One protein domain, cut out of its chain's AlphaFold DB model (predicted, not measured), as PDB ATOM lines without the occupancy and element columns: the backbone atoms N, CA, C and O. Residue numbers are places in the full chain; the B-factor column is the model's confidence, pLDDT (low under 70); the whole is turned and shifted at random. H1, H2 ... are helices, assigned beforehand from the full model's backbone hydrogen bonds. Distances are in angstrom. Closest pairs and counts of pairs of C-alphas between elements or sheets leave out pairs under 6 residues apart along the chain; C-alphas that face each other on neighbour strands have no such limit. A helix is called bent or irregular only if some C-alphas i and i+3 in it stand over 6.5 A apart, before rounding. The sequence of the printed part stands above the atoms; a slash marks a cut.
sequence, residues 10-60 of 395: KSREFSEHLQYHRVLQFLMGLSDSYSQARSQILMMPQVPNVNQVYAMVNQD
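Overview. This is residues 10 to 60 of the 395 residues of an uncharacterized protein of Solanum lycopersicum (UniProt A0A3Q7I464). One long helix, H1, sticks out at its start with residues 10 to 15, and two short helices, H2 and H3, gather at its other end. The chain folds back after H1 into H2, and H3 packs on both H2 and the later part of H1, residues 19 to 26. The printed part has 51 residues with three named helices, in the order H1, H2, H3, and no named strand; the class is all helix. It is compact, with a radius of gyration of the C-alphas of 11.3 A, yet elongated in outline, spanning 37 by 19 by 16 A.

Along the chain. Find C-alpha 10 at (46.545, 18.930, 37.361); from there H1, residues 10 to 28, runs 27.0 A to C-alpha 28 at (21.385, 28.453, 35.023). H3, residues 50 to 60, measures 15.3 A from first to last C-alpha and ends at C-alpha 60, at (11.757, 14.652, 35.022). Between them along the chain is H2, residues 32 to 42, 14.5 A long. H2 is irregular: C-alphas 33 and 36 are 7.8 A apart.

Arrangement. Start from H1: with residues 19 to 26 alone it touches H3, and their closest C-alphas, those of Val 23 and Val 50, are 5.4 A apart. These two helices run the same way at a shallow tilt of 31 degrees. Look next at Ala 37 and Val 57, where H2 and H3 touch, their closest C-alphas 5.9 A apart. H2 and H3 run opposite ways at a steep tilt of 56 degrees. H1 and H2 are close but not clearly touching, with the C-alphas of Leu 27 and Arg 38 the closest at 6.5 A. In H1 and H3 every O i to N i+4 pair is within hydrogen-bond range; in H2, 5 of 7 are.

Size, cuts and confidence. The two C-alphas farthest apart are those of Lys 10 and Ser 33, at 37.4 A. The printed part has no cut; the link from H1 to H2 is tight and that from H2 to H3 is short. Mean pLDDT of the printed part is 79.3, and it falls under 70 at residues 10 to 12 and 45 to 47.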
ATOM      1  N   LYS A  10      47.061  17.553  37.351       69.25
ATOM      2  CA  LYS A  10      46.545  18.930  37.361       69.25
ATOM      3  C   LYS A  10      45.648  19.270  36.162       69.25
ATOM      4  O   LYS A  10      44.744  20.091  36.300       69.25
ATOM      5  N   SER A  11      45.860  18.677  34.982       69.75
ATOM      6  CA  SER A  11      44.962  18.897  33.834       69.75
ATOM      7  C   SER A  11      43.653  18.137  33.968       69.75
ATOM      8  O   SER A  11      42.626  18.612  33.475       69.75
ATOM      9  N   ARG A  12      43.667  16.990  34.657       69.06
ATOM     10  CA  ARG A  12      42.458  16.237  34.987       69.06
ATOM     11  C   ARG A  12      41.567  17.032  35.940       69.06
ATOM     12  O   ARG A  12      40.404  17.247  35.616       69.06
ATOM     13  N   GLU A  13      42.136  17.569  37.016       72.62
ATOM     14  CA  GLU A  13      41.429  18.444  37.964       72.62
ATOM     15  C   GLU A  13      40.876  19.706  37.270       72.62
ATOM     16  O   GLU A  13      39.711  20.071  37.439       72.62
ATOM     17  N   PHE A  14      41.661  20.321  36.377       75.19
ATOM     18  CA  PHE A  14      41.203  21.447  35.556       75.19
ATOM     19  C   PHE A  14      40.049  21.070  34.606       75.19
ATOM     20  O   PHE A  14      39.120  21.854  34.399       75.19
ATOM     21  N   SER A  15      40.087  19.871  34.021       73.12
ATOM     22  CA  SER A  15      39.042  19.380  33.117       73.12
ATOM     23  C   SER A  15      37.748  19.059  33.858       73.12
ATOM     24  O   SER A  15      36.672  19.387  33.360       73.12
ATOM     25  N   GLU A  16      37.847  18.478  35.052       76.44
ATOM     26  CA  GLU A  16      36.717  18.219  35.948       76.44
ATOM     27  C   GLU A  16      36.077  19.542  36.406       76.44
ATOM     28  O   GLU A  16      34.864  19.721  36.281       76.44
ATOM     29  N   HIS A  17      36.888  20.535  36.787       80.56
ATOM     30  CA  HIS A  17      36.411  21.880  37.120       80.56
ATOM     31  C   HIS A  17      35.710  22.571  35.931       80.56
ATOM     32  O   HIS A  17      34.654  23.192  36.078       80.56
ATOM     33  N   LEU A  18      36.248  22.428  34.715       79.81
ATOM     34  CA  LEU A  18      35.625  22.966  33.501       79.81
ATOM     35  C   LEU A  18      34.300  22.261  33.168       79.81
ATOM     36  O   LEU A  18      33.364  22.905  32.686       79.81
ATOM     37  N   GLN A  19      34.206  20.951  33.406       76.62
ATOM     38  CA  GLN A  19      32.963  20.194  33.247       76.62
ATOM     39  C   GLN A  19      31.906  20.650  34.255       76.62
ATOM     40  O   GLN A  19      30.773  20.913  33.850       76.62
ATOM     41  N   TYR A  20      32.283  20.851  35.518       83.06
ATOM     42  CA  TYR A  20      31.395  21.395  36.546       83.06
ATOM     43  C   TYR A  20      30.854  22.781  36.169       83.06
ATOM     44  O   TYR A  20      29.646  23.014  36.206       83.06
ATOM     45  N   HIS A  21      31.714  23.680  35.683       81.56
ATOM     46  CA  HIS A  21      31.282  25.006  35.235       81.56
ATOM     47  C   HIS A  21      30.294  24.939  34.053       81.56
ATOM     48  O   HIS A  21      29.355  25.732  33.974       81.56
ATOM     49  N   ARG A  22      30.461  23.979  33.132       82.44
ATOM     50  CA  ARG A  22      29.504  23.753  32.030       82.44
ATOM     51  C   ARG A  22      28.158  23.236  32.534       82.44
ATOM     52  O   ARG A  22      27.129  23.655  32.013       82.44
ATOM     53  N   VAL A  23      28.162  22.363  33.542       84.31
ATOM     54  CA  VAL A  23      26.937  21.874  34.195       84.31
ATOM     55  C   VAL A  23      26.199  23.021  34.880       84.31
ATOM     56  O   VAL A  23      25.006  23.191  34.649       84.31
ATOM     57  N   LEU A  24      26.894  23.864  35.646       82.94
ATOM     58  CA  LEU A  24      26.284  25.033  36.283       82.94
ATOM     59  C   LEU A  24      25.703  26.008  35.255       82.94
ATOM     60  O   LEU A  24      24.560  26.434  35.392       82.94
ATOM     61  N   GLN A  25      26.444  26.304  34.184       82.44
ATOM     62  CA  GLN A  25      25.959  27.164  33.103       82.44
ATOM     63  C   GLN A  25      24.713  26.583  32.414       82.44
ATOM     64  O   GLN A  25      23.801  27.331  32.063       82.44
ATOM     65  N   PHE A  26      24.650  25.259  32.247       86.44
ATOM     66  CA  PHE A  26      23.465  24.568  31.741       86.44
ATOM     67  C   PHE A  26      22.275  24.712  32.702       86.44
ATOM     68  O   PHE A  26      21.195  25.106  32.269       86.44
ATOM     69  N   LEU A  27      22.473  24.477  34.005       83.12
ATOM     70  CA  LEU A  27      21.423  24.598  35.027       83.12
ATOM     71  C   LEU A  27      20.908  26.033  35.203       83.12
ATOM     72  O   LEU A  27      19.725  26.224  35.478       83.12
ATOM     73  N   MET A  28      21.769  27.036  35.019       79.88
ATOM     74  CA  MET A  28      21.385  28.453  35.023       79.88
ATOM     75  C   MET A  28      20.522  28.839  33.814       79.88
ATOM     76  O   MET A  28      19.764  29.800  33.893       79.88
ATOM     77  N   GLY A  29      20.640  28.115  32.697       83.00
ATOM     78  CA  GLY A  29      19.848  28.346  31.486       83.00
ATOM     79  C   GLY A  29      18.486  27.644  31.470       83.00
ATOM     80  O   GLY A  29      17.692  27.901  30.565       83.00
ATOM     81  N   LEU A  30      18.207  26.755  32.430       83.31
ATOM     82  CA  LEU A  30      16.913  26.082  32.549       83.31
ATOM     83  C   LEU A  30      15.852  27.038  33.118       83.31
ATOM     84  O   LEU A  30      16.132  27.830  34.015       83.31
ATOM     85  N   SER A  31      14.615  26.935  32.626       81.38
ATOM     86  CA  SER A  31      13.482  27.690  33.170       81.38
ATOM     87  C   SER A  31      13.116  27.229  34.585       81.38
ATOM     88  O   SER A  31      13.322  26.070  34.946       81.38
ATOM     89  N   ASP A  32      12.494  28.108  35.376       77.00
ATOM     90  CA  ASP A  32      12.130  27.829  36.778       77.00
ATOM     91  C   ASP A  32      11.157  26.650  36.959       77.00
ATOM     92  O   ASP A  32      11.074  26.056  38.038       77.00
ATOM     93  N   SER A  33      10.479  26.238  35.882       77.50
ATOM     94  CA  SER A  33       9.702  24.996  35.820       77.50
ATOM     95  C   SER A  33      10.539  23.751  36.133       77.50
ATOM     96  O   SER A  33       9.988  22.749  36.564       77.50
ATOM     97  N   TYR A  34      11.858  23.790  35.950       82.12
ATOM     98  CA  TYR A  34      12.782  22.684  36.232       82.12
ATOM     99  C   TYR A  34      13.475  22.812  37.593       82.12
ATOM    100  O   TYR A  34      14.503  22.181  37.826       82.12
ATOM    101  N   SER A  35      12.922  23.613  38.510       78.06
ATOM    102  CA  SER A  35      13.467  23.815  39.860       78.06
ATOM    103  C   SER A  35      13.650  22.510  40.643       78.06
ATOM    104  O   SER A  35      14.676  22.351  41.295       78.06
ATOM    105  N   GLN A  36      12.724  21.553  40.521       80.00
ATOM    106  CA  GLN A  36      12.825  20.243  41.174       80.00
ATOM    107  C   GLN A  36      14.020  19.426  40.656       80.00
ATOM    108  O   GLN A  36      14.851  18.986  41.454       80.00
ATOM    109  N   ALA A  37      14.164  19.303  39.333       81.00
ATOM    110  CA  ALA A  37      15.314  18.646  38.711       81.00
ATOM    111  C   ALA A  37      16.632  19.364  39.058       81.00
ATOM    112  O   ALA A  37      17.621  18.717  39.399       81.00
ATOM    113  N   ARG A  38      16.643  20.705  39.056       86.81
ATOM    114  CA  ARG A  38      17.809  21.520  39.437       86.81
ATOM    115  C   ARG A  38      18.241  21.252  40.879       86.81
ATOM    116  O   ARG A  38      19.423  21.029  41.115       86.81
ATOM    117  N   SER A  39      17.302  21.228  41.824       83.25
ATOM    118  CA  SER A  39      17.589  20.920  43.230       83.25
ATOM    119  C   SER A  39      18.098  19.491  43.406       83.25
ATOM    120  O   SER A  39      19.064  19.277  44.127       83.25
ATOM    121  N   GLN A  40      17.512  18.513  42.711       82.12
ATOM    122  CA  GLN A  40      17.965  17.122  42.772       82.12
ATOM    123  C   GLN A  40      19.397  16.955  42.250       82.12
ATOM    124  O   GLN A  40      20.193  16.263  42.874       82.12
ATOM    125  N   ILE A  41      19.737  17.613  41.139       84.06
ATOM    126  CA  ILE A  41      21.075  17.560  40.537       84.06
ATOM    127  C   ILE A  41      22.117  18.243  41.436       84.06
ATOM    128  O   ILE A  41      23.221  17.728  41.581       84.06
ATOM    129  N   LEU A  42      21.766  19.361  42.081       82.12
ATOM    130  CA  LEU A  42      22.644  20.047  43.040       82.12
ATOM    131  C   LEU A  42      22.827  19.273  44.355       82.12
ATOM    132  O   LEU A  42      23.829  19.464  45.034       82.12
ATOM    133  N   MET A  43      21.880  18.400  44.709       79.50
ATOM    134  CA  MET A  43      21.955  17.531  45.890       79.50
ATOM    135  C   MET A  43      22.644  16.182  45.623       79.50
ATOM    136  O   MET A  43      22.768  15.373  46.544       79.50
ATOM    137  N   MET A  44      23.104  15.906  44.396       78.88
ATOM    138  CA  MET A  44      23.873  14.690  44.119       78.88
ATOM    139  C   MET A  44      25.312  14.817  44.650       78.88
ATOM    140  O   MET A  44      25.981  15.807  44.367       78.88
ATOM    141  N   PRO A  45      25.834  13.799  45.361       64.06
ATOM    142  CA  PRO A  45      27.162  13.854  45.982       64.06
ATOM    143  C   PRO A  45      28.329  13.753  44.984       64.06
ATOM    144  O   PRO A  45      29.458  14.073  45.336       64.06
ATOM    145  N   GLN A  46      28.077  13.320  43.745       68.19
ATOM    146  CA  GLN A  46      29.060  13.289  42.660       68.19
ATOM    147  C   GLN A  46      28.542  14.116  41.487       68.19
ATOM    148  O   GLN A  46      27.388  13.951  41.093       68.19
ATOM    149  N   VAL A  47      29.387  14.995  40.940       63.97
ATOM    150  CA  VAL A  47      29.012  15.898  39.846       63.97
ATOM    151  C   VAL A  47      28.774  15.080  38.571       63.97
ATOM    152  O   VAL A  47      29.728  14.530  38.016       63.97
ATOM    153  N   PRO A  48      27.531  14.995  38.073       74.50
ATOM    154  CA  PRO A  48      27.239  14.276  36.840       74.50
ATOM    155  C   PRO A  48      27.768  15.038  35.616       74.50
ATOM    156  O   PRO A  48      27.811  16.268  35.588       74.50
ATOM    157  N   ASN A  49      28.117  14.313  34.552       79.56
ATOM    158  CA  ASN A  49      28.456  14.930  33.266       79.56
ATOM    159  C   ASN A  49      27.217  15.643  32.681       79.56
ATOM    160  O   ASN A  49      26.086  15.215  32.897       79.56
ATOM    161  N   VAL A  50      27.409  16.687  31.875       81.31
ATOM    162  CA  VAL A  50      26.347  17.447  31.189       81.31
ATOM    163  C   VAL A  50      25.336  16.536  30.477       81.31
ATOM    164  O   VAL A  50      24.133  16.772  30.554       81.31
ATOM    165  N   ASN A  51      25.790  15.457  29.835       80.50
ATOM    166  CA  ASN A  51      24.893  14.507  29.164       80.50
ATOM    167  C   ASN A  51      24.009  13.723  30.151       80.50
ATOM    168  O   ASN A  51      22.854  13.426  29.856       80.50
ATOM    169  N   GLN A  52      24.537  13.411  31.335       82.31
ATOM    170  CA  GLN A  52      23.798  12.747  32.407       82.31
ATOM    171  C   GLN A  52      22.794  13.708  33.056       82.31
ATOM    172  O   GLN A  52      21.651  13.328  33.289       82.31
ATOM    173  N   VAL A  53      23.179  14.974  33.249       84.44
ATOM    174  CA  VAL A  53      22.279  16.054  33.689       84.44
ATOM    175  C   VAL A  53      21.116  16.216  32.712       84.44
ATOM    176  O   VAL A  53      19.961  16.276  33.125       84.44
ATOM    177  N   TYR A  54      21.400  16.228  31.408       84.38
ATOM    178  CA  TYR A  54      20.376  16.295  30.369       84.38
ATOM    179  C   TYR A  54      19.408  15.104  30.431       84.38
ATOM    180  O   TYR A  54      18.195  15.297  30.368       84.38
ATOM    181  N   ALA A  55      19.923  13.883  30.612       83.56
ATOM    182  CA  ALA A  55      19.093  12.690  30.758       83.56
ATOM    183  C   ALA A  55      18.175  12.765  31.991       83.56
ATOM    184  O   ALA A  55      16.995  12.436  31.886       83.56
ATOM    185  N   MET A  56      18.681  13.259  33.126       80.56
ATOM    186  CA  MET A  56      17.890  13.451  34.347       80.56
ATOM    187  C   MET A  56      16.778  14.491  34.174       80.56
ATOM    188  O   MET A  56      15.649  14.259  34.597       80.56
ATOM    189  N   VAL A  57      17.063  15.615  33.509       85.50
ATOM    190  CA  VAL A  57      16.052  16.647  33.220       85.50
ATOM    191  C   VAL A  57      14.988  16.119  32.258       85.50
ATOM    192  O   VAL A  57      13.800  16.357  32.457       85.50
ATOM    193  N   ASN A  58      15.391  15.366  31.232       82.44
ATOM    194  CA  ASN A  58      14.450  14.776  30.284       82.44
ATOM    195  C   ASN A  58      13.574  13.697  30.947       82.44
ATOM    196  O   ASN A  58      12.395  13.573  30.630       82.44
ATOM    197  N   GLN A  59      14.125  12.949  31.904       80.38
ATOM    198  CA  GLN A  59      13.368  11.996  32.708       80.38
ATOM    199  C   GLN A  59      12.341  12.695  33.614       80.38
ATOM    200  O   GLN A  59      11.206  12.224  33.687       80.38
ATOM    201  N   ASP A  60      12.697  13.818  34.251       81.19
ATOM    202  CA  ASP A  60      11.757  14.652  35.022       81.19
ATOM    203  C   ASP A  60      10.634  15.204  34.132       81.19
ATOM    204  O   ASP A  60       9.464  15.145  34.500       81.19
TER     205      ASP A  60